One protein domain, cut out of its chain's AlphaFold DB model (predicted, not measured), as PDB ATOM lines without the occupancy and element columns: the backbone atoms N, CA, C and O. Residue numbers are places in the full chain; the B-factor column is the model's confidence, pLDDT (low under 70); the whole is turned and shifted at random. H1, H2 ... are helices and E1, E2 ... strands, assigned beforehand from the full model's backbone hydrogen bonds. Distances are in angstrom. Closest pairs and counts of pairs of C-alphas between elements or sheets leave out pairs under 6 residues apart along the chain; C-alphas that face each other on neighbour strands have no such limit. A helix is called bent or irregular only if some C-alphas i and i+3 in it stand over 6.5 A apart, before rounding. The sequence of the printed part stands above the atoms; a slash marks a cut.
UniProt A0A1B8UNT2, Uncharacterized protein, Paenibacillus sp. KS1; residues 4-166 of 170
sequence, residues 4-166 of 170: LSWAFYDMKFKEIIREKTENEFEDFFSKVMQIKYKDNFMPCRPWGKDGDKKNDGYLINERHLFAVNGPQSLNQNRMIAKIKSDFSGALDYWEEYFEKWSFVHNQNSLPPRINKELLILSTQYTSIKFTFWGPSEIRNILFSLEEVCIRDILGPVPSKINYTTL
ATOM      1  N   LEU A   4      45.212 -22.474  32.143       90.12
ATOM      2  CA  LEU A   4      45.651 -21.089  32.319       90.12
ATOM      3  C   LEU A   4      45.312 -20.247  31.086       90.12
ATOM      4  O   LEU A   4      44.777 -19.144  31.207       90.12
ATOM      5  N   SER A   5      45.602 -20.783  29.903       91.38
ATOM      6  CA  SER A   5      45.282 -20.164  28.623       91.38
ATOM      7  C   SER A   5      43.776 -19.999  28.474       91.38
ATOM      8  O   SER A   5      43.312 -18.923  28.104       91.38
ATOM      9  N   TRP A   6      43.000 -21.021  28.846       93.81
ATOM     10  CA  TRP A   6      41.542 -20.957  28.815       93.81
ATOM     11  C   TRP A   6      40.995 -19.851  29.722       93.81
ATOM     12  O   TRP A   6      40.198 -19.028  29.271       93.81
ATOM     13  N   ALA A   7      41.463 -19.775  30.971       93.94
ATOM     14  CA  ALA A   7      41.049 -18.735  31.911       93.94
ATOM     15  C   ALA A   7      41.428 -17.327  31.420       93.94
ATOM     16  O   ALA A   7      40.631 -16.392  31.533       93.94
ATOM     17  N   PHE A   8      42.619 -17.173  30.835       94.94
ATOM     18  CA  PHE A   8      43.069 -15.896  30.286       94.94
ATOM     19  C   PHE A   8      42.224 -15.455  29.086       94.94
ATOM     20  O   PHE A   8      41.779 -14.308  29.028       94.94
ATOM     21  N   TYR A   9      41.956 -16.361  28.143       96.75
ATOM     22  CA  TYR A   9      41.090 -16.075  27.004       96.75
ATOM     23  C   TYR A   9      39.656 -15.774  27.436       96.75
ATOM     24  O   TYR A   9      39.049 -14.842  26.916       96.75
ATOM     25  N   ASP A  10      39.107 -16.503  28.409       96.69
ATOM     26  CA  ASP A  10      37.765 -16.231  28.929       96.69
ATOM     27  C   ASP A  10      37.675 -14.839  29.573       96.69
ATOM     28  O   ASP A  10      36.719 -14.096  29.341       96.69
ATOM     29  N   MET A  11      38.706 -14.440  30.323       96.94
ATOM     30  CA  MET A  11      38.824 -13.087  30.864       96.94
ATOM     31  C   MET A  11      38.876 -12.037  29.744       96.94
ATOM     32  O   MET A  11      38.151 -11.042  29.811       96.94
ATOM     33  N   LYS A  12      39.685 -12.263  28.700       97.50
ATOM     34  CA  LYS A  12      39.787 -11.361  27.541       97.50
ATOM     35  C   LYS A  12      38.479 -11.243  26.773       97.50
ATOM     36  O   LYS A  12      38.090 -10.145  26.389       97.50
ATOM     37  N   PHE A  13      37.768 -12.351  26.600       98.00
ATOM     38  CA  PHE A  13      36.446 -12.354  25.995       98.00
ATOM     39  C   PHE A  13      35.464 -11.491  26.800       98.00
ATOM     40  O   PHE A  13      34.801 -10.626  26.235       98.00
ATOM     41  N   LYS A  14      35.411 -11.663  28.128       97.25
ATOM     42  CA  LYS A  14      34.548 -10.859  29.012       97.25
ATOM     43  C   LYS A  14      34.891  -9.369  28.984       97.25
ATOM     44  O   LYS A  14      33.984  -8.543  29.028       97.25
ATOM     45  N   GLU A  15      36.177  -9.027  28.919       96.94
ATOM     46  CA  GLU A  15      36.642  -7.649  28.721       96.94
ATOM     47  C   GLU A  15      36.116  -7.096  27.391       96.94
ATOM     48  O   GLU A  15      35.413  -6.093  27.387       96.94
ATOM     49  N   ILE A  16      36.345  -7.801  26.280       97.06
ATOM     50  CA  ILE A  16      35.876  -7.390  24.950       97.06
ATOM     51  C   ILE A  16      34.361  -7.170  24.912       97.06
ATOM     52  O   ILE A  16      33.921  -6.140  24.415       97.06
ATOM     53  N   ILE A  17      33.569  -8.102  25.448       96.94
ATOM     54  CA  ILE A  17      32.102  -7.985  25.466       96.94
ATOM     55  C   ILE A  17      31.641  -6.737  26.229       96.94
ATOM     56  O   ILE A  17      30.654  -6.116  25.842       96.94
ATOM     57  N   ARG A  18      32.343  -6.364  27.304       94.75
ATOM     58  CA  ARG A  18      31.998  -5.194  28.115       94.75
ATOM     59  C   ARG A  18      32.428  -3.883  27.460       94.75
ATOM     60  O   ARG A  18      31.669  -2.922  27.512       94.75
ATOM     61  N   GLU A  19      33.635  -3.840  26.901       95.62
ATOM     62  CA  GLU A  19      34.233  -2.596  26.402       95.62
ATOM     63  C   GLU A  19      33.812  -2.277  24.961       95.62
ATOM     64  O   GLU A  19      33.588  -1.113  24.635       95.62
ATOM     65  N   LYS A  20      33.679  -3.288  24.088       96.88
ATOM     66  CA  LYS A  20      33.323  -3.062  22.682       96.88
ATOM     67  C   LYS A  20      31.846  -2.731  22.550       96.88
ATOM     68  O   LYS A  20      30.971  -3.515  22.931       96.88
ATOM     69  N   THR A  21      31.584  -1.573  21.962       96.56
ATOM     70  CA  THR A  21      30.238  -1.037  21.752       96.56
ATOM     71  C   THR A  21      30.101  -0.508  20.329       96.56
ATOM     72  O   THR A  21      31.090  -0.307  19.628       96.56
ATOM     73  N   GLU A  22      28.860  -0.336  19.886       93.88
ATOM     74  CA  GLU A  22      28.489   0.155  18.559       93.88
ATOM     75  C   GLU A  22      29.263  -0.602  17.463       93.88
ATOM     76  O   GLU A  22      29.258  -1.838  17.462       93.88
ATOM     77  N   ASN A  23      29.955   0.113  16.575       94.06
ATOM     78  CA  ASN A  23      30.688  -0.479  15.456       94.06
ATOM     79  C   ASN A  23      31.798  -1.434  15.918       94.06
ATOM     80  O   ASN A  23      32.086  -2.413  15.239       94.06
ATOM     81  N   GLU A  24      32.409  -1.215  17.088       96.94
ATOM     82  CA  GLU A  24      33.467  -2.110  17.567       96.94
ATOM     83  C   GLU A  24      32.922  -3.498  17.913       96.94
ATOM     84  O   GLU A  24      33.611  -4.506  17.734       96.94
ATOM     85  N   PHE A  25      31.694  -3.561  18.436       97.38
ATOM     86  CA  PHE A  25      31.044  -4.830  18.742       97.38
ATOM     87  C   PHE A  25      30.632  -5.566  17.463       97.38
ATOM     88  O   PHE A  25      30.829  -6.777  17.369       97.38
ATOM     89  N   GLU A  26      30.125  -4.832  16.470       96.44
ATOM     90  CA  GLU A  26      29.837  -5.356  15.132       96.44
ATOM     91  C   GLU A  26      31.099  -5.920  14.466       96.44
ATOM     92  O   GLU A  26      31.101  -7.067  14.017       96.44
ATOM     93  N   ASP A  27      32.204  -5.173  14.491       96.88
ATOM     94  CA  ASP A  27      33.502  -5.605  13.965       96.88
ATOM     95  C   ASP A  27      33.980  -6.898  14.623       96.88
ATOM     96  O   ASP A  27      34.459  -7.818  13.954       96.88
ATOM     97  N   PHE A  28      33.844  -6.979  15.947       98.06
ATOM     98  CA  PHE A  28      34.215  -8.164  16.706       98.06
ATOM     99  C   PHE A  28      33.354  -9.372  16.329       98.06
ATOM    100  O   PHE A  28      33.903 -10.437  16.034       98.06
ATOM    101  N   PHE A  29      32.029  -9.211  16.293       98.06
ATOM    102  CA  PHE A  29      31.112 -10.262  15.855       98.06
ATOM    103  C   PHE A  29      31.459 -10.735  14.440       98.06
ATOM    104  O   PHE A  29      31.660 -11.929  14.213       98.06
ATOM    105  N   SER A  30      31.617  -9.794  13.509       97.38
ATOM    106  CA  SER A  30      31.950 -10.072  12.117       97.38
ATOM    107  C   SER A  30      33.277 -10.824  11.991       97.38
ATOM    108  O   SER A  30      33.347 -11.810  11.259       97.38
ATOM    109  N   LYS A  31      34.315 -10.447  12.755       97.94
ATOM    110  CA  LYS A  31      35.603 -11.162  12.779       97.94
ATOM    111  C   LYS A  31      35.438 -12.615  13.237       97.94
ATOM    112  O   LYS A  31      35.965 -13.522  12.591       97.94
ATOM    113  N   VAL A  32      34.704 -12.853  14.328       98.38
ATOM    114  CA  VAL A  32      34.452 -14.209  14.852       98.38
ATOM    115  C   VAL A  32      33.710 -15.061  13.818       98.38
ATOM    116  O   VAL A  32      34.111 -16.195  13.548       98.38
ATOM    117  N   MET A  33      32.661 -14.507  13.208       98.38
ATOM    118  CA  MET A  33      31.835 -15.210  12.227       98.38
ATOM    119  C   MET A  33      32.601 -15.521  10.937       98.38
ATOM    120  O   MET A  33      32.546 -16.656  10.466       98.38
ATOM    121  N   GLN A  34      33.376 -14.568  10.410       98.06
ATOM    122  CA  GLN A  34      34.219 -14.776   9.225       98.06
ATOM    123  C   GLN A  34      35.248 -15.891   9.446       98.06
ATOM    124  O   GLN A  34      35.431 -16.742   8.581       98.06
ATOM    125  N   ILE A  35      35.889 -15.943  10.617       98.00
ATOM    126  CA  ILE A  35      36.863 -17.001  10.922       98.00
ATOM    127  C   ILE A  35      36.174 -18.366  11.058       98.00
ATOM    128  O   ILE A  35      36.695 -19.368  10.563       98.00
ATOM    129  N   LYS A  36      35.004 -18.422  11.708       98.06
ATOM    130  CA  LYS A  36      34.267 -19.677  11.913       98.06
ATOM    131  C   LYS A  36      33.723 -20.254  10.611       98.06
ATOM    132  O   LYS A  36      33.849 -21.456  10.378       98.06
ATOM    133  N   TYR A  37      33.063 -19.416   9.824       97.94
ATOM    134  CA  TYR A  37      32.213 -19.850   8.720       97.94
ATOM    135  C   TYR A  37      32.822 -19.578   7.347       97.94
ATOM    136  O   TYR A  37      32.313 -20.114   6.368       97.94
ATOM    137  N   LYS A  38      33.930 -18.831   7.269       96.38
ATOM    138  CA  LYS A  38      34.672 -18.563   6.031       96.38
ATOM    139  C   LYS A  38      33.739 -18.017   4.939       96.38
ATOM    140  O   LYS A  38      33.041 -17.038   5.173       96.38
ATOM    141  N   ASP A  39      33.713 -18.661   3.779       96.56
ATOM    142  CA  ASP A  39      32.895 -18.326   2.612       96.56
ATOM    143  C   ASP A  39      31.384 -18.483   2.838       96.56
ATOM    144  O   ASP A  39      30.595 -17.902   2.099       96.56
ATOM    145  N   ASN A  40      30.964 -19.208   3.878       98.12
ATOM    146  CA  ASN A  40      29.553 -19.330   4.237       98.12
ATOM    147  C   ASN A  40      29.011 -18.097   4.987       98.12
ATOM    148  O   ASN A  40      27.798 -17.990   5.159       98.12
ATOM    149  N   PHE A  41      29.867 -17.177   5.450       98.25
ATOM    150  CA  PHE A  41      29.440 -15.940   6.107       98.25
ATOM    151  C   PHE A  41      29.782 -14.709   5.268       98.25
ATOM    152  O   PHE A  41      30.940 -14.450   4.946       98.25
ATOM    153  N   MET A  42      28.759 -13.919   4.961       96.44
ATOM    154  CA  MET A  42      28.858 -12.672   4.217       96.44
ATOM    155  C   MET A  42      28.781 -11.496   5.196       96.44
ATOM    156  O   MET A  42      27.684 -11.191   5.673       96.44
ATOM    157  N   PRO A  43      29.901 -10.825   5.519       93.69
ATOM    158  CA  PRO A  43      29.836  -9.567   6.247       93.69
ATOM    159  C   PRO A  43      29.165  -8.515   5.360       93.69
ATOM    160  O   PRO A  43      29.447  -8.431   4.164       93.69
ATOM    161  N   CYS A  44      28.302  -7.692   5.942       88.44
ATOM    162  CA  CYS A  44      27.693  -6.573   5.239       88.44
ATOM    163  C   CYS A  44      28.159  -5.273   5.898       88.44
ATOM    164  O   CYS A  44      28.319  -5.199   7.112       88.44
ATOM    165  N   ARG A  45      28.499  -4.284   5.074       81.31
ATOM    166  CA  ARG A  45      28.996  -2.980   5.510       81.31
ATOM    167  C   ARG A  45      28.185  -1.901   4.819       81.31
ATOM    168  O   ARG A  45      27.824  -2.084   3.654       81.31
ATOM    169  N   PRO A  46      27.957  -0.759   5.478       80.81
ATOM    170  CA  PRO A  46      27.248   0.334   4.852       80.81
ATOM    171  C   PRO A  46      28.004   0.858   3.626       80.81
ATOM    172  O   PRO A  46      29.203   1.131   3.693       80.81
ATOM    173  N   TRP A  47      27.291   1.035   2.510       77.88
ATOM    174  CA  TRP A  47      27.850   1.616   1.288       77.88
ATOM    175  C   TRP A  47      27.264   3.001   1.011       77.88
ATOM    176  O   TRP A  47      26.158   3.146   0.492       77.88
ATOM    177  N   GLY A  48      28.015   4.050   1.359       81.38
ATOM    178  CA  GLY A  48      27.616   5.432   1.100       81.38
ATOM    179  C   GLY A  48      26.209   5.746   1.624       81.38
ATOM    180  O   GLY A  48      25.928   5.589   2.808       81.38
ATOM    181  N   LYS A  49      25.321   6.201   0.734       77.62
ATOM    182  CA  LYS A  49      23.930   6.544   1.081       77.62
ATOM    183  C   LYS A  49      23.009   5.329   1.191       77.62
ATOM    184  O   LYS A  49      21.925   5.461   1.754       77.62
ATOM    185  N   ASP A  50      23.415   4.178   0.664       76.69
ATOM    186  CA  ASP A  50      22.564   2.989   0.627       76.69
ATOM    187  C   ASP A  50      22.482   2.292   1.989       76.69
ATOM    188  O   ASP A  50      21.493   1.597   2.252       76.69
ATOM    189  N   GLY A  51      23.455   2.554   2.870       82.31
ATOM    190  CA  GLY A  51      23.555   1.930   4.186       82.31
ATOM    191  C   GLY A  51      23.868   0.437   4.088       82.31
ATOM    192  O   GLY A  51      24.337  -0.041   3.057       82.31
ATOM    193  N   ASP A  52      23.640  -0.283   5.181       77.94
ATOM    194  CA  ASP A  52      23.818  -1.739   5.333       77.94
ATOM    195  C   ASP A  52      22.519  -2.531   5.067       77.94
ATOM    196  O   ASP A  52      22.478  -3.753   5.180       77.94
ATOM    197  N   LYS A  53      21.420  -1.826   4.758       89.19
ATOM    198  CA  LYS A  53      20.064  -2.391   4.645       89.19
ATOM    199  C   LYS A  53      19.696  -3.299   5.834       89.19
ATOM    200  O   LYS A  53      19.036  -4.315   5.637       89.19
ATOM    201  N   LYS A  54      20.099  -2.924   7.057       91.50
ATOM    202  CA  LYS A  54      19.800  -3.640   8.316       91.50
ATOM    203  C   LYS A  54      20.340  -5.068   8.383       91.50
ATOM    204  O   LYS A  54      19.778  -5.914   9.076       91.50
ATOM    205  N   ASN A  55      21.425  -5.316   7.662       92.75
ATOM    206  CA  ASN A  55      22.152  -6.568   7.652       92.75
ATOM    207  C   ASN A  55      23.584  -6.286   8.105       92.75
ATOM    208  O   ASN A  55      24.307  -5.576   7.418       92.75
ATOM    209  N   ASP A  56      23.995  -6.857   9.233       95.12
ATOM    210  CA  ASP A  56      25.366  -6.750   9.753       95.12
ATOM    211  C   ASP A  56      26.182  -8.025   9.455       95.12
ATOM    212  O   ASP A  56      27.381  -8.131   9.728       95.12
ATOM    213  N   GLY A  57      25.529  -9.033   8.875       96.50
ATOM    214  CA  GLY A  57      26.108 -10.315   8.518       96.50
ATOM    215  C   GLY A  57      25.044 -11.321   8.094       96.50
ATOM    216  O   GLY A  57      23.933 -11.338   8.624       96.50
ATOM    217  N   TYR A  58      25.399 -12.207   7.169       97.81
ATOM    218  CA  TYR A  58      24.477 -13.203   6.631       97.81
ATOM    219  C   TYR A  58      25.153 -14.568   6.476       97.81
ATOM    220  O   TYR A  58      26.245 -14.665   5.920       97.81
ATOM    221  N   LEU A  59      24.509 -15.629   6.965       98.06
ATOM    222  CA  LEU A  59      24.991 -17.005   6.843       98.06
ATOM    223  C   LEU A  59      24.224 -17.726   5.729       98.06
ATOM    224  O   LEU A  59      23.024 -17.982   5.860       98.06
ATOM    225  N   ILE A  60      24.930 -18.056   4.647       97.69
ATOM    226  CA  ILE A  60      24.341 -18.441   3.357       97.69
ATOM    227  C   ILE A  60      23.516 -19.718   3.476       97.69
ATOM    228  O   ILE A  60      22.318 -19.722   3.197       97.69
ATOM    229  N   ASN A  61      24.140 -20.794   3.951       97.50
ATOM    230  CA  ASN A  61      23.497 -22.107   4.018       97.50
ATOM    231  C   ASN A  61      22.323 -22.155   5.003       97.50
ATOM    232  O   ASN A  61      21.485 -23.047   4.922       97.50
ATOM    233  N   GLU A  62      22.268 -21.218   5.949       97.00
ATOM    234  CA  GLU A  62      21.196 -21.147   6.940       97.00
ATOM    235  C   GLU A  62      20.116 -20.127   6.600       97.00
ATOM    236  O   GLU A  62      19.134 -20.043   7.342       97.00
ATOM    237  N   ARG A  63      20.306 -19.346   5.525       97.88
ATOM    238  CA  ARG A  63      19.459 -18.201   5.177       97.88
ATOM    239  C   ARG A  63      19.210 -17.331   6.412       97.88
ATOM    240  O   ARG A  63      18.069 -17.029   6.765       97.88
ATOM    241  N   HIS A  64      20.294 -17.018   7.126       98.06
ATOM    242  CA  HIS A  64      20.252 -16.426   8.463       98.06
ATOM    243  C   HIS A  64      20.871 -15.034   8.461       98.06
ATOM    244  O   HIS A  64      22.079 -14.885   8.293       98.06
ATOM    245  N   LEU A  65      20.024 -14.028   8.670       97.88
ATOM    246  CA  LEU A  65      20.400 -12.623   8.750       97.88
ATOM    247  C   LEU A  65      20.645 -12.198  10.205       97.88
ATOM    248  O   LEU A  65      19.860 -12.524  11.102       97.88
ATOM    249  N   PHE A  66      21.720 -11.448  10.436       98.06
ATOM    250  CA  PHE A  66      22.091 -10.919  11.745       98.06
ATOM    251  C   PHE A  66      21.961  -9.395  11.771       98.06
ATOM    252  O   PHE A  66      22.517  -8.705  10.922       98.06
ATOM    253  N   ALA A  67      21.258  -8.889  12.783       96.81
ATOM    254  CA  ALA A  67      21.259  -7.492  13.192       96.81
ATOM    255  C   ALA A  67      22.026  -7.383  14.518       96.81
ATOM    256  O   ALA A  67      21.601  -7.922  15.547       96.81
ATOM    257  N   VAL A  68      23.176  -6.724  14.498       97.00
ATOM    258  CA  VAL A  68      24.128  -6.649  15.602       97.00
ATOM    259  C   VAL A  68      23.994  -5.310  16.316       97.00
ATOM    260  O   VAL A  68      23.931  -4.235  15.726       97.00
ATOM    261  N   ASN A  69      23.915  -5.364  17.641       95.12
ATOM    262  CA  ASN A  69      23.714  -4.186  18.465       95.12
ATOM    263  C   ASN A  69      24.475  -4.292  19.788       95.12
ATOM    264  O   ASN A  69      24.021  -4.942  20.729       95.12
ATOM    265  N   GLY A  70      25.598  -3.585  19.898       94.12
ATOM    266  CA  GLY A  70      26.352  -3.452  21.147       94.12
ATOM    267  C   GLY A  70      26.151  -2.083  21.795       94.12
ATOM    268  O   GLY A  70      27.050  -1.257  21.708       94.12
ATOM    269  N   PRO A  71      25.000  -1.757  22.406       93.19
ATOM    270  CA  PRO A  71      24.774  -0.410  22.915       93.19
ATOM    271  C   PRO A  71      25.728  -0.084  24.070       93.19
ATOM    272  O   PRO A  71      25.963  -0.920  24.943       93.19
ATOM    273  N   GLN A  72      26.204   1.164  24.126       91.12
ATOM    274  CA  GLN A  72      27.050   1.645  25.227       91.12
ATOM    275  C   GLN A  72      26.325   1.643  26.580       91.12
ATOM    276  O   GLN A  72      26.926   1.413  27.626       91.12
ATOM    277  N   SER A  73      25.017   1.898  26.573       89.44
ATOM    278  CA  SER A  73      24.178   1.820  27.764       89.44
ATOM    279  C   SER A  73      22.823   1.207  27.443       89.44
ATOM    280  O   SER A  73      22.259   1.382  26.356       89.44
ATOM    281  N   LEU A  74      22.281   0.469  28.409       88.38
ATOM    282  CA  LEU A  74      21.015  -0.220  28.243       88.38
ATOM    283  C   LEU A  74      19.841   0.745  28.437       88.38
ATOM    284  O   LEU A  74      19.437   1.056  29.556       88.38
ATOM    285  N   ASN A  75      19.241   1.168  27.329       93.88
ATOM    286  CA  ASN A  75      17.960   1.865  27.319       93.88
ATOM    287  C   ASN A  75      16.904   0.981  26.645       93.88
ATOM    288  O   ASN A  75      16.966   0.733  25.441       93.88
ATOM    289  N   GLN A  76      15.918   0.521  27.423       93.88
ATOM    290  CA  GLN A  76      14.913  -0.434  26.942       93.88
ATOM    291  C   GLN A  76      14.093   0.106  25.765       93.88
ATOM    292  O   GLN A  76      13.870  -0.619  24.802       93.88
ATOM    293  N   ASN A  77      13.670   1.374  25.814       95.19
ATOM    294  CA  ASN A  77      12.875   1.975  24.739       95.19
ATOM    295  C   ASN A  77      13.693   2.082  23.449       95.19
ATOM    296  O   ASN A  77      13.199   1.726  22.382       95.19
ATOM    297  N   ARG A  78      14.955   2.522  23.553       94.25
ATOM    298  CA  ARG A  78      15.865   2.624  22.404       94.25
ATOM    299  C   ARG A  78      16.140   1.253  21.788       94.25
ATOM    300  O   ARG A  78      16.096   1.123  20.572       94.25
ATOM    301  N   MET A  79      16.388   0.233  22.611       94.69
ATOM    302  CA  MET A  79      16.647  -1.122  22.122       94.69
ATOM    303  C   MET A  79      15.410  -1.727  21.448       94.69
ATOM    304  O   MET A  79      15.535  -2.275  20.362       94.69
ATOM    305  N   ILE A  80      14.219  -1.564  22.034       96.25
ATOM    306  CA  ILE A  80      12.954  -2.001  21.419       96.25
ATOM    307  C   ILE A  80      12.730  -1.306  20.071       96.25
ATOM    308  O   ILE A  80      12.383  -1.963  19.094       96.25
ATOM    309  N   ALA A  81      12.955   0.009  19.999       96.25
ATOM    310  CA  ALA A  81      12.837   0.753  18.748       96.25
ATOM    311  C   ALA A  81      13.836   0.255  17.691       96.25
ATOM    312  O   ALA A  81      13.458   0.086  16.534       96.25
ATOM    313  N   LYS A  82      15.082  -0.034  18.093       94.62
ATOM    314  CA  LYS A  82      16.108  -0.581  17.198       94.62
ATOM    315  C   LYS A  82      15.747  -1.979  16.699       94.62
ATOM    316  O   LYS A  82      15.774  -2.185  15.498       94.62
ATOM    317  N   ILE A  83      15.312  -2.886  17.574       95.88
ATOM    318  CA  ILE A  83      14.837  -4.226  17.187       95.88
ATOM    319  C   ILE A  83      13.753  -4.121  16.108       95.88
ATOM    320  O   ILE A  83      13.858  -4.767  15.072       95.88
ATOM    321  N   LYS A  84      12.731  -3.280  16.333       96.44
ATOM    322  CA  LYS A  84      11.637  -3.090  15.368       96.44
ATOM    323  C   LYS A  84      12.132  -2.525  14.048       96.44
ATOM    324  O   LYS A  84      11.777  -3.054  13.006       96.44
ATOM    325  N   SER A  85      12.933  -1.463  14.110       96.25
ATOM    326  CA  SER A  85      13.444  -0.778  12.923       96.25
ATOM    327  C   SER A  85      14.396  -1.645  12.105       96.25
ATOM    328  O   SER A  85      14.399  -1.540  10.881       96.25
ATOM    329  N   ASP A  86      15.231  -2.446  12.763       96.19
ATOM    330  CA  ASP A  86      16.176  -3.326  12.087       96.19
ATOM    331  C   ASP A  86      15.434  -4.508  11.464       96.19
ATOM    332  O   ASP A  86      15.659  -4.808  10.298       96.19
ATOM    333  N   PHE A  87      14.488  -5.122  12.183       96.75
ATOM    334  CA  PHE A  87      13.683  -6.206  11.622       96.75
ATOM    335  C   PHE A  87      12.796  -5.736  10.461       96.75
ATOM    336  O   PHE A  87      12.789  -6.382   9.419       96.75
ATOM    337  N   SER A  88      12.089  -4.606  10.596       96.00
ATOM    338  CA  SER A  88      11.241  -4.092   9.511       96.00
ATOM    339  C   SER A  88      12.066  -3.744   8.274       96.00
ATOM    340  O   SER A  88      11.714  -4.152   7.179       96.00
ATOM    341  N   GLY A  89      13.206  -3.065   8.449       95.69
ATOM    342  CA  GLY A  89      14.087  -2.744   7.325       95.69
ATOM    343  C   GLY A  89      14.734  -3.983   6.701       95.69
ATOM    344  O   GLY A  89      14.961  -4.003   5.494       95.69
ATOM    345  N   ALA A  90      15.004  -5.021   7.500       95.88
ATOM    346  CA  ALA A  90      15.472  -6.297   6.982       95.88
ATOM    347  C   ALA A  90      14.384  -6.996   6.157       95.88
ATOM    348  O   ALA A  90      14.682  -7.504   5.083       95.88
ATOM    349  N   LEU A  91      13.134  -6.985   6.623       95.81
ATOM    350  CA  LEU A  91      11.997  -7.533   5.888       95.81
ATOM    351  C   LEU A  91      11.798  -6.788   4.558       95.81
ATOM    352  O   LEU A  91      11.821  -7.413   3.506       95.81
ATOM    353  N   ASP A  92      11.744  -5.455   4.593       95.94
ATOM    354  CA  ASP A  92      11.494  -4.611   3.415       95.94
ATOM    355  C   ASP A  92      12.469  -4.864   2.248       95.94
ATOM    356  O   ASP A  92      12.119  -4.635   1.089       95.94
ATOM    357  N   TYR A  93      13.701  -5.291   2.537       95.19
ATOM    358  CA  TYR A  93      14.748  -5.466   1.528       95.19
ATOM    359  C   TYR A  93      15.159  -6.928   1.298       95.19
ATOM    360  O   TYR A  93      15.535  -7.290   0.184       95.19
ATOM    361  N   TRP A  94      15.116  -7.771   2.333       95.38
ATOM    362  CA  TRP A  94      15.692  -9.118   2.315       95.38
ATOM    363  C   TRP A  94      14.675 -10.248   2.509       95.38
ATOM    364  O   TRP A  94      15.115 -11.393   2.559       95.38
ATOM    365  N   GLU A  95      13.366  -9.984   2.624       94.94
ATOM    366  CA  GLU A  95      12.345 -10.995   2.973       94.94
ATOM    367  C   GLU A  95      12.485 -12.320   2.202       94.94
ATOM    368  O   GLU A  95      12.489 -13.391   2.803       94.94
ATOM    369  N   GLU A  96      12.703 -12.273   0.886       96.00
ATOM    370  CA  GLU A  96      12.833 -13.477   0.048       96.00
ATOM    371  C   GLU A  96      14.141 -14.264   0.266       96.00
ATOM    372  O   GLU A  96      14.300 -15.385  -0.229       96.00
ATOM    373  N   TYR A  97      15.100 -13.704   1.002       96.25
ATOM    374  CA  TYR A  97      16.456 -14.228   1.149       96.25
ATOM    375  C   TYR A  97      16.753 -14.800   2.534       96.25
ATOM    376  O   TYR A  97      17.766 -15.481   2.672       96.25
ATOM    377  N   PHE A  98      15.919 -14.592   3.555       97.44
ATOM    378  CA  PHE A  98      16.176 -15.158   4.881       97.44
ATOM    379  C   PHE A  98      14.969 -15.892   5.464       97.44
ATOM    380  O   PHE A  98      13.820 -15.524   5.266       97.44
ATOM    381  N   GLU A  99      15.257 -16.945   6.219       97.50
ATOM    382  CA  GLU A  99      14.275 -17.720   6.989       97.50
ATOM    383  C   GLU A  99      14.560 -17.634   8.489       97.50
ATOM    384  O   GLU A  99      13.732 -18.010   9.320       97.50
ATOM    385  N   LYS A 100      15.745 -17.134   8.857       97.88
ATOM    386  CA  LYS A 100      16.147 -16.900  10.239       97.88
ATOM    387  C   LYS A 100      16.639 -15.475  10.402       97.88
ATOM    388  O   LYS A 100      17.423 -14.983   9.592       97.88
ATOM    389  N   TRP A 101      16.232 -14.844  11.492       98.00
ATOM    390  CA  TRP A 101      16.695 -13.516  11.860       98.00
ATOM    391  C   TRP A 101      17.206 -13.521  13.294       98.00
ATOM    392  O   TRP A 101      16.583 -14.101  14.190       98.00
ATOM    393  N   SER A 102      18.362 -12.901  13.528       97.31
ATOM    394  CA  SER A 102      18.908 -12.741  14.871       97.31
ATOM    395  C   SER A 102      19.213 -11.324  15.248       97.31
ATOM    396  O   SER A 102      19.976 -10.649  14.571       97.31
ATOM    397  N   PHE A 103      18.719 -10.951  16.423       96.75
ATOM    398  CA  PHE A 103      19.213  -9.788  17.130       96.75
ATOM    399  C   PHE A 103      20.362 -10.208  18.052       96.75
ATOM    400  O   PHE A 103      20.162 -11.002  18.979       96.75
ATOM    401  N   VAL A 104      21.560  -9.694  17.781       97.56
ATOM    402  CA  VAL A 104      22.792 -10.001  18.518       97.56
ATOM    403  C   VAL A 104      23.133  -8.842  19.450       97.56
ATOM    404  O   VAL A 104      23.138  -7.690  19.019       97.56
ATOM    405  N   HIS A 105      23.450  -9.116  20.719       96.44
ATOM    406  CA  HIS A 105      23.771  -8.079  21.702       96.44
ATOM    407  C   HIS A 105      24.945  -8.416  22.627       96.44
ATOM    408  O   HIS A 105      25.241  -9.574  22.909       96.44
ATOM    409  N   ASN A 106      25.570  -7.375  23.185       96.44
ATOM    410  CA  ASN A 106      26.678  -7.495  24.146       96.44
ATOM    411  C   ASN A 106      26.232  -7.551  25.624       96.44
ATOM    412  O   ASN A 106      27.056  -7.583  26.531       96.44
ATOM    413  N   GLN A 107      24.926  -7.552  25.893       93.75
ATOM    414  CA  GLN A 107      24.389  -7.565  27.259       93.75
ATOM    415  C   GLN A 107      24.361  -8.980  27.854       93.75
ATOM    416  O   GLN A 107      23.943  -9.918  27.181       93.75
ATOM    417  N   ASN A 108      24.721  -9.128  29.134       88.44
ATOM    418  CA  ASN A 108      24.654 -10.420  29.838       88.44
ATOM    419  C   ASN A 108      23.222 -10.965  29.941       88.44
ATOM    420  O   ASN A 108      23.008 -12.174  29.909       88.44
ATOM    421  N   SER A 109      22.244 -10.075  30.095       88.75
ATOM    422  CA  SER A 109      20.826 -10.413  30.119       88.75
ATOM    423  C   SER A 109      19.988  -9.238  29.630       88.75
ATOM    424  O   SER A 109      20.394  -8.076  29.721       88.75
ATOM    425  N   LEU A 110      18.806  -9.546  29.097       90.94
ATOM    426  CA  LEU A 110      17.858  -8.549  28.620       90.94
ATOM    427  C   LEU A 110      16.715  -8.347  29.628       90.94
ATOM    428  O   LEU A 110      16.184  -9.319  30.174       90.94
ATOM    429  N   PRO A 111      16.287  -7.094  29.855       92.75
ATOM    430  CA  PRO A 111      15.110  -6.778  30.649       92.75
ATOM    431  C   PRO A 111      13.826  -7.437  30.115       92.75
ATOM    432  O   PRO A 111      13.658  -7.559  28.897       92.75
ATOM    433  N   PRO A 112      12.847  -7.750  30.990       94.50
ATOM    434  CA  PRO A 112      11.612  -8.438  30.605       94.50
ATOM    435  C   PRO A 112      10.836  -7.783  29.458       94.50
ATOM    436  O   PRO A 112      10.223  -8.478  28.653       94.50
ATOM    437  N   ARG A 113      10.860  -6.449  29.354       95.62
ATOM    438  CA  ARG A 113      10.138  -5.726  28.299       95.62
ATOM    439  C   ARG A 113      10.732  -5.963  26.912       95.62
ATOM    440  O   ARG A 113       9.975  -6.041  25.952       95.62
ATOM    441  N   ILE A 114      12.055  -6.099  26.821       93.94
ATOM    442  CA  ILE A 114      12.724  -6.461  25.572       93.94
ATOM    443  C   ILE A 114      12.375  -7.913  25.238       93.94
ATOM    444  O   ILE A 114      11.853  -8.153  24.161       93.94
ATOM    445  N   ASN A 115      12.513  -8.847  26.187       93.19
ATOM    446  CA  ASN A 115      12.121 -10.250  25.973       93.19
ATOM    447  C   ASN A 115      10.668 -10.387  25.493       93.19
ATOM    448  O   ASN A 115      10.387 -11.148  24.574       93.19
ATOM    449  N   LYS A 116       9.738  -9.617  26.072       95.50
ATOM    450  CA  LYS A 116       8.336  -9.595  25.639       95.50
ATOM    451  C   LYS A 116       8.188  -9.131  24.189       95.50
ATOM    452  O   LYS A 116       7.417  -9.731  23.453       95.50
ATOM    453  N   GLU A 117       8.897  -8.081  23.786       95.06
ATOM    454  CA  GLU A 117       8.859  -7.590  22.405       95.06
ATOM    455  C   GLU A 117       9.378  -8.639  21.416       95.06
ATOM    456  O   GLU A 117       8.767  -8.881  20.381       95.06
ATOM    457  N   LEU A 118      10.464  -9.316  21.776       91.69
ATOM    458  CA  LEU A 118      11.039 -10.392  20.977       91.69
ATOM    459  C   LEU A 118      10.060 -11.556  20.774       91.69
ATOM    460  O   LEU A 118       9.913 -12.063  19.663       91.69
ATOM    461  N   LEU A 119       9.338 -11.929  21.834       93.88
ATOM    462  CA  LEU A 119       8.278 -12.933  21.756       93.88
ATOM    463  C   LEU A 119       7.119 -12.468  20.865       93.88
ATOM    464  O   LEU A 119       6.649 -13.255  20.051       93.88
ATOM    465  N   ILE A 120       6.694 -11.204  20.970       95.19
ATOM    466  CA  ILE A 120       5.635 -10.636  20.116       95.19
ATOM    467  C   ILE A 120       6.020 -10.724  18.636       95.19
ATOM    468  O   ILE A 120       5.208 -11.159  17.825       95.19
ATOM    469  N   LEU A 121       7.253 -10.363  18.273       93.56
ATOM    470  CA  LEU A 121       7.705 -10.474  16.883       93.56
ATOM    471  C   LEU A 121       7.687 -11.930  16.401       93.56
ATOM    472  O   LEU A 121       7.170 -12.215  15.324       93.56
ATOM    473  N   SER A 122       8.154 -12.865  17.235       92.38
ATOM    474  CA  SER A 122       8.165 -14.290  16.883       92.38
ATOM    475  C   SER A 122       6.771 -14.899  16.686       92.38
ATOM    476  O   SER A 122       6.626 -15.851  15.926       92.38
ATOM    477  N   THR A 123       5.737 -14.361  17.344       94.00
ATOM    478  CA  THR A 123       4.354 -14.822  17.149       94.00
ATOM    479  C   THR A 123       3.670 -14.149  15.964       94.00
ATOM    480  O   THR A 123       2.769 -14.742  15.377       94.00
ATOM    481  N   GLN A 124       4.077 -12.928  15.608       95.69
ATOM    482  CA  GLN A 124       3.536 -12.195  14.462       95.69
ATOM    483  C   GLN A 124       4.052 -12.733  13.122       95.69
ATOM    484  O   GLN A 124       3.293 -12.772  12.158       95.69
ATOM    485  N   TYR A 125       5.311 -13.173  13.068       93.81
ATOM    486  CA  TYR A 125       5.979 -13.598  11.836       93.81
ATOM    487  C   TYR A 125       6.391 -15.069  11.928       93.81
ATOM    488  O   TYR A 125       7.522 -15.397  12.267       93.81
ATOM    489  N   THR A 126       5.456 -15.972  11.633       92.69
ATOM    490  CA  THR A 126       5.650 -17.422  11.812       92.69
ATOM    491  C   THR A 126       6.492 -18.085  10.721       92.69
ATOM    492  O   THR A 126       6.998 -19.185  10.935       92.69
ATOM    493  N   SER A 127       6.666 -17.432   9.568       93.31
ATOM    494  CA  SER A 127       7.548 -17.879   8.479       93.31
ATOM    495  C   SER A 127       9.032 -17.619   8.758       93.31
ATOM    496  O   SER A 127       9.882 -18.222   8.109       93.31
ATOM    497  N   ILE A 128       9.348 -16.752   9.726       96.19
ATOM    498  CA  ILE A 128      10.714 -16.363  10.077       96.19
ATOM    499  C   ILE A 128      11.035 -16.888  11.472       96.19
ATOM    500  O   ILE A 128      10.366 -16.581  12.457       96.19
ATOM    501  N   LYS A 129      12.121 -17.648  11.591       96.25
ATOM    502  CA  LYS A 129      12.632 -18.079  12.889       96.25
ATOM    503  C   LYS A 129      13.425 -16.950  13.541       96.25
ATOM    504  O   LYS A 129      14.507 -16.589  13.081       96.25
ATOM    505  N   PHE A 130      12.932 -16.463  14.672       94.94
ATOM    506  CA  PHE A 130      13.659 -15.511  15.505       94.94
ATOM    507  C   PHE A 130      14.603 -16.245  16.448       94.94
ATOM    508  O   PHE A 130      14.194 -17.152  17.177       94.94
ATOM    509  N   THR A 131      15.863 -15.825  16.473       90.75
ATOM    510  CA  THR A 131      16.803 -16.206  17.528       90.75
ATOM    511  C   THR A 131      17.453 -14.975  18.140       90.75
ATOM    512  O   THR A 131      17.534 -13.915  17.530       90.75
ATOM    513  N   PHE A 132      17.885 -15.104  19.387       88.50
ATOM    514  CA  PHE A 132      18.415 -13.992  20.165       88.50
ATOM    515  C   PHE A 132      19.755 -14.404  20.717       88.50
ATOM    516  O   PHE A 132      19.840 -15.400  21.430       88.50
ATOM    517  N   TRP A 133      20.798 -13.696  20.297       95.62
ATOM    518  CA  TRP A 133      22.170 -14.054  20.618       95.62
ATOM    519  C   TRP A 133      22.727 -13.048  21.606       95.62
ATOM    520  O   TRP A 133      22.784 -11.848  21.331       95.62
ATOM    521  N   GLY A 134      23.156 -13.561  22.748       95.62
ATOM    522  CA  GLY A 134      23.945 -12.818  23.706       95.62
ATOM    523  C   GLY A 134      25.426 -13.190  23.615       95.62
ATOM    524  O   GLY A 134      25.877 -13.878  22.693       95.62
ATOM    525  N   PRO A 135      26.205 -12.780  24.627       97.25
ATOM    526  CA  PRO A 135      27.611 -13.144  24.734       97.25
ATOM    527  C   PRO A 135      27.858 -14.659  24.720       97.25
ATOM    528  O   PRO A 135      28.894 -15.099  24.233       97.25
ATOM    529  N   SER A 136      26.927 -15.471  25.226       96.38
ATOM    530  CA  SER A 136      27.082 -16.929  25.319       96.38
ATOM    531  C   SER A 136      27.207 -17.607  23.955       96.38
ATOM    532  O   SER A 136      28.082 -18.453  23.774       96.38
ATOM    533  N   GLU A 137      26.385 -17.225  22.977       97.31
ATOM    534  CA  GLU A 137      26.423 -17.795  21.627       97.31
ATOM    535  C   GLU A 137      27.747 -17.454  20.934       97.31
ATOM    536  O   GLU A 137      28.424 -18.339  20.405       97.31
ATOM    537  N   ILE A 138      28.175 -16.190  21.032       98.06
ATOM    538  CA  ILE A 138      29.452 -15.722  20.476       98.06
ATOM    539  C   ILE A 138      30.620 -16.451  21.149       98.06
ATOM    540  O   ILE A 138      31.547 -16.899  20.473       98.06
ATOM    541  N   ARG A 139      30.561 -16.621  22.476       98.00
ATOM    542  CA  ARG A 139      31.564 -17.356  23.251       98.00
ATOM    543  C   ARG A 139      31.684 -18.796  22.764       98.00
ATOM    544  O   ARG A 139      32.790 -19.259  22.503       98.00
ATOM    545  N   ASN A 140      30.565 -19.498  22.623       97.94
ATOM    546  CA  ASN A 140      30.556 -20.892  22.185       97.94
ATOM    547  C   ASN A 140      31.148 -21.042  20.779       97.94
ATOM    548  O   ASN A 140      31.924 -21.964  20.536       97.94
ATOM    549  N   ILE A 141      30.847 -20.106  19.876       98.19
ATOM    550  CA  ILE A 141      31.439 -20.083  18.536       98.19
ATOM    551  C   ILE A 141      32.948 -19.845  18.621       98.19
ATOM    552  O   ILE A 141      33.713 -20.647  18.087       98.19
ATOM    553  N   LEU A 142      33.382 -18.799  19.328       98.31
ATOM    554  CA  LEU A 142      34.791 -18.432  19.468       98.31
ATOM    555  C   LEU A 142      35.629 -19.572  20.058       98.31
ATOM    556  O   LEU A 142      36.650 -19.943  19.488       98.31
ATOM    557  N   PHE A 143      35.184 -20.171  21.162       97.56
ATOM    558  CA  PHE A 143      35.911 -21.256  21.827       97.56
ATOM    559  C   PHE A 143      35.770 -22.618  21.129       97.56
ATOM    560  O   PHE A 143      36.411 -23.579  21.546       97.56
ATOM    561  N   SER A 144      34.979 -22.705  20.053       97.56
ATOM    562  CA  SER A 144      34.978 -23.862  19.146       97.56
ATOM    563  C   SER A 144      36.037 -23.773  18.041       97.56
ATOM    564  O   SER A 144      36.163 -24.702  17.243       97.56
ATOM    565  N   LEU A 145      36.746 -22.643  17.935       97.81
ATOM    566  CA  LEU A 145      37.805 -22.441  16.950       97.81
ATOM    567  C   LEU A 145      39.113 -23.105  17.392       97.81
ATOM    568  O   LEU A 145      39.336 -23.382  18.570       97.81
ATOM    569  N   GLU A 146      40.015 -23.304  16.434       96.31
ATOM    570  CA  GLU A 146      41.389 -23.696  16.736       96.31
ATOM    571  C   GLU A 146      42.092 -22.628  17.586       96.31
ATOM    572  O   GLU A 146      41.870 -21.426  17.426       96.31
ATOM    573  N   GLU A 147      43.000 -23.059  18.462       94.62
ATOM    574  CA  GLU A 147      43.699 -22.177  19.405       94.62
ATOM    575  C   GLU A 147      44.456 -21.033  18.710       94.62
ATOM    576  O   GLU A 147      44.505 -19.918  19.228       94.62
ATOM    577  N   VAL A 148      44.982 -21.271  17.504       95.25
ATOM    578  CA  VAL A 148      45.634 -20.232  16.693       95.25
ATOM    579  C   VAL A 148      44.671 -19.105  16.305       95.25
ATOM    580  O   VAL A 148      45.049 -17.936  16.357       95.25
ATOM    581  N   CYS A 149      43.420 -19.440  15.988       97.50
ATOM    582  CA  CYS A 149      42.371 -18.483  15.649       97.50
ATOM    583  C   CYS A 149      41.873 -17.745  16.893       97.50
ATOM    584  O   CYS A 149      41.685 -16.530  16.857       97.50
ATOM    585  N   ILE A 150      41.713 -18.454  18.015       97.62
ATOM    586  CA  ILE A 150      41.368 -17.830  19.301       97.62
ATOM    587  C   ILE A 150      42.432 -16.792  19.675       97.62
ATOM    588  O   ILE A 150      42.090 -15.669  20.037       97.62
ATOM    589  N   ARG A 151      43.717 -17.130  19.509       95.25
ATOM    590  CA  ARG A 151      44.845 -16.219  19.739       95.25
ATOM    591  C   ARG A 151      44.831 -15.003  18.812       95.25
ATOM    592  O   ARG A 151      45.167 -13.910  19.254       95.25
ATOM    593  N   ASP A 152      44.454 -15.168  17.547       95.69
ATOM    594  CA  ASP A 152      44.323 -14.042  16.609       95.69
ATOM    595  C   ASP A 152      43.190 -13.074  17.001       95.69
ATOM    596  O   ASP A 152      43.275 -11.861  16.794       95.69
ATOM    597  N   ILE A 153      42.114 -13.595  17.594       96.62
ATOM    598  CA  ILE A 153      40.958 -12.796  18.010       96.62
ATOM    599  C   ILE A 153      41.191 -12.135  19.377       96.62
ATOM    600  O   ILE A 153      40.901 -10.951  19.537       96.62
ATOM    601  N   LEU A 154      41.697 -12.884  20.359       96.12
ATOM    602  CA  LEU A 154      41.802 -12.459  21.761       96.12
ATOM    603  C   LEU A 154      43.202 -11.970  22.168       96.12
ATOM    604  O   LEU A 154      43.381 -11.469  23.281       96.12
ATOM    605  N   GLY A 155      44.186 -12.090  21.276       92.88
ATOM    606  CA  GLY A 155      45.585 -11.765  21.536       92.88
ATOM    607  C   GLY A 155      46.361 -12.911  22.200       92.88
ATOM    608  O   GLY A 155      45.803 -13.959  22.510       92.88
ATOM    609  N   PRO A 156      47.678 -12.757  22.406       88.31
ATOM    610  CA  PRO A 156      48.507 -13.800  23.001       88.31
ATOM    611  C   PRO A 156      48.265 -13.954  24.509       88.31
ATOM    612  O   PRO A 156      48.127 -12.969  25.235       88.31
ATOM    613  N   VAL A 157      48.321 -15.196  24.997       87.25
ATOM    614  CA  VAL A 157      48.420 -15.485  26.436       87.25
ATOM    615  C   VAL A 157      49.836 -15.136  26.914       87.25
ATOM    616  O   VAL A 157      50.815 -15.522  26.263       87.25
ATOM    617  N   PRO A 158      49.995 -14.417  28.039       80.31
ATOM    618  CA  PRO A 158      51.301 -14.156  28.621       80.31
ATOM    619  C   PRO A 158      52.033 -15.455  28.978       80.31
ATOM    620  O   PRO A 158      51.516 -16.300  29.705       80.31
ATOM    621  N   SER A 159      53.269 -15.604  28.503       71.94
ATOM    622  CA  SER A 159      54.131 -16.719  28.905       71.94
ATOM    623  C   SER A 159      54.769 -16.459  30.278       71.94
ATOM    624  O   SER A 159      54.892 -15.309  30.703       71.94
ATOM    625  N   LYS A 160      55.279 -17.501  30.957       64.00
ATOM    626  CA  LYS A 160      56.105 -17.330  32.176       64.00
ATOM    627  C   LYS A 160      57.289 -16.370  31.966       64.00
ATOM    628  O   LYS A 160      57.643 -15.650  32.891       64.00
ATOM    629  N   ILE A 161      57.855 -16.324  30.757       61.78
ATOM    630  CA  ILE A 161      58.949 -15.408  30.391       61.78
ATOM    631  C   ILE A 161      58.453 -13.956  30.335       61.78
ATOM    632  O   ILE A 161      59.169 -13.047  30.748       61.78
ATOM    633  N   ASN A 162      57.216 -13.722  29.890       60.28
ATOM    634  CA  ASN A 162      56.621 -12.383  29.872       60.28
ATOM    635  C   ASN A 162      56.443 -11.843  31.299       60.28
ATOM    636  O   ASN A 162      56.669 -10.663  31.531       60.28
ATOM    637  N   TYR A 163      56.099 -12.701  32.267       60.00
ATOM    638  CA  TYR A 163      55.981 -12.303  33.675       60.00
ATOM    639  C   TYR A 163      57.329 -11.985  34.330       60.00
ATOM    640  O   TYR A 163      57.432 -11.002  35.058       60.00
ATOM    641  N   THR A 164      58.375 -12.776  34.072       57.12
ATOM    642  CA  THR A 164      59.704 -12.558  34.680       57.12
ATOM    643  C   THR A 164      60.475 -11.386  34.071       57.12
ATOM    644  O   THR A 164      61.456 -10.932  34.654       57.12
ATOM    645  N   THR A 165      60.036 -10.875  32.919       61.91
ATOM    646  CA  THR A 165      60.649  -9.734  32.222       61.91
ATOM    647  C   THR A 165      59.874  -8.422  32.383       61.91
ATOM    648  O   THR A 165      60.323  -7.396  31.863       61.91
ATOM    649  N   LEU A 166      58.764  -8.408  33.139       59.59
ATOM    650  CA  LEU A 166      58.046  -7.185  33.515       59.59
ATOM    651  C   LEU A 166      58.952  -6.290  34.371       59.59
ATOM    652  O   LEU A 166      58.995  -6.387  35.596       59.59
TER     653      LEU A 166
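Overview. This is residues 4 to 166 of the 170 residues of an uncharacterized protein of Paenibacillus sp. KS1 (UniProt A0A1B8UNT2). A twisted four-stranded sheet lies between helices in three layers, with H3 and H4 over one face and H2 over the other. H1, H5 and H6 gather beside H2 as a helical group at one end of the body, and beyond it residues 160 to 166, with H7, stick out as a tail. The printed part has 163 residues, with seven named helices and four named strands in the order H1 H2 E1 E2 H3 E3 H4 E4 H5 H6 H7; the sheet runs E1 E2 E3 E4 and is mixed. The class is mixed, helices and strands; the whole is compact, with a radius of gyration of the C-alphas of 17.2 A, and elongated, spanning 59 by 35 by 30 A.

Along the chain. H1, residues 4 to 19, begins at C-alpha 4 (45.651, -21.089, 32.319) and is 22.5 A long. H2, residues 23 to 40, 22.0 A, is irregular, with C-alphas 36 and 39 9.5 A apart. E1 is residues 57 to 59 and E2 residues 64 to 69, 16.2 A. H3, residues 76 to 97, 29.3 A, is irregular, with C-alphas 93 and 96 8.4 A apart. E3, residues 100 to 105, spans 16.4 A; H4, residues 112 to 124, 18.4 A; E4 is residues 129 to 133. H5 is residues 135 to 143, H6 residues 147 to 154 and H7 residues 160 to 164, ending at C-alpha 164 (59.704, -12.558, 34.680).

Arrangement. E1 and E2 form an antiparallel hairpin, with N 59 and O 64 at 2.9 A. E2 and E3 are parallel, with N 67 and O 102 at 2.8 A, and so are E3 and E4, with N 101 and O 129 at 2.9 A. E2, H3, E3 and E3, H4, E4 are strand-helix-strand units, two parallel neighbour strands with a helix between, each with a right-handed crossover. H2 is over E1 and E2 at a height over the sheet of 9.0 A; H3, on the opposite face, is over E2 and E3 at 9.7 A. H3 touches H4 with residues 76 to 80 alone, closest at the C-alphas of Ile 80 and Ile 114, 6.1 A. H2 touches H5 at a steep tilt of 46 degrees, closest at the C-alphas of Val 32 and Leu 142, 6.3 A. H1 touches H6, closest at the C-alphas of Lys 12 and Leu 154, 6.2 A. Every O i to N i+4 pair is within hydrogen-bond range in H1, H4, H5, H6 and H7, against 12 of 14 in H2 and 16 of 18 in H3.

Size, cuts and confidence. The C-alphas of Gln 124 and Thr 165, the two farthest apart, are 59.9 A apart. The printed part has no cut, and the link from H2 to E1, 16 residues, is long. Residues 160 to 166 are under 70 in pLDDT.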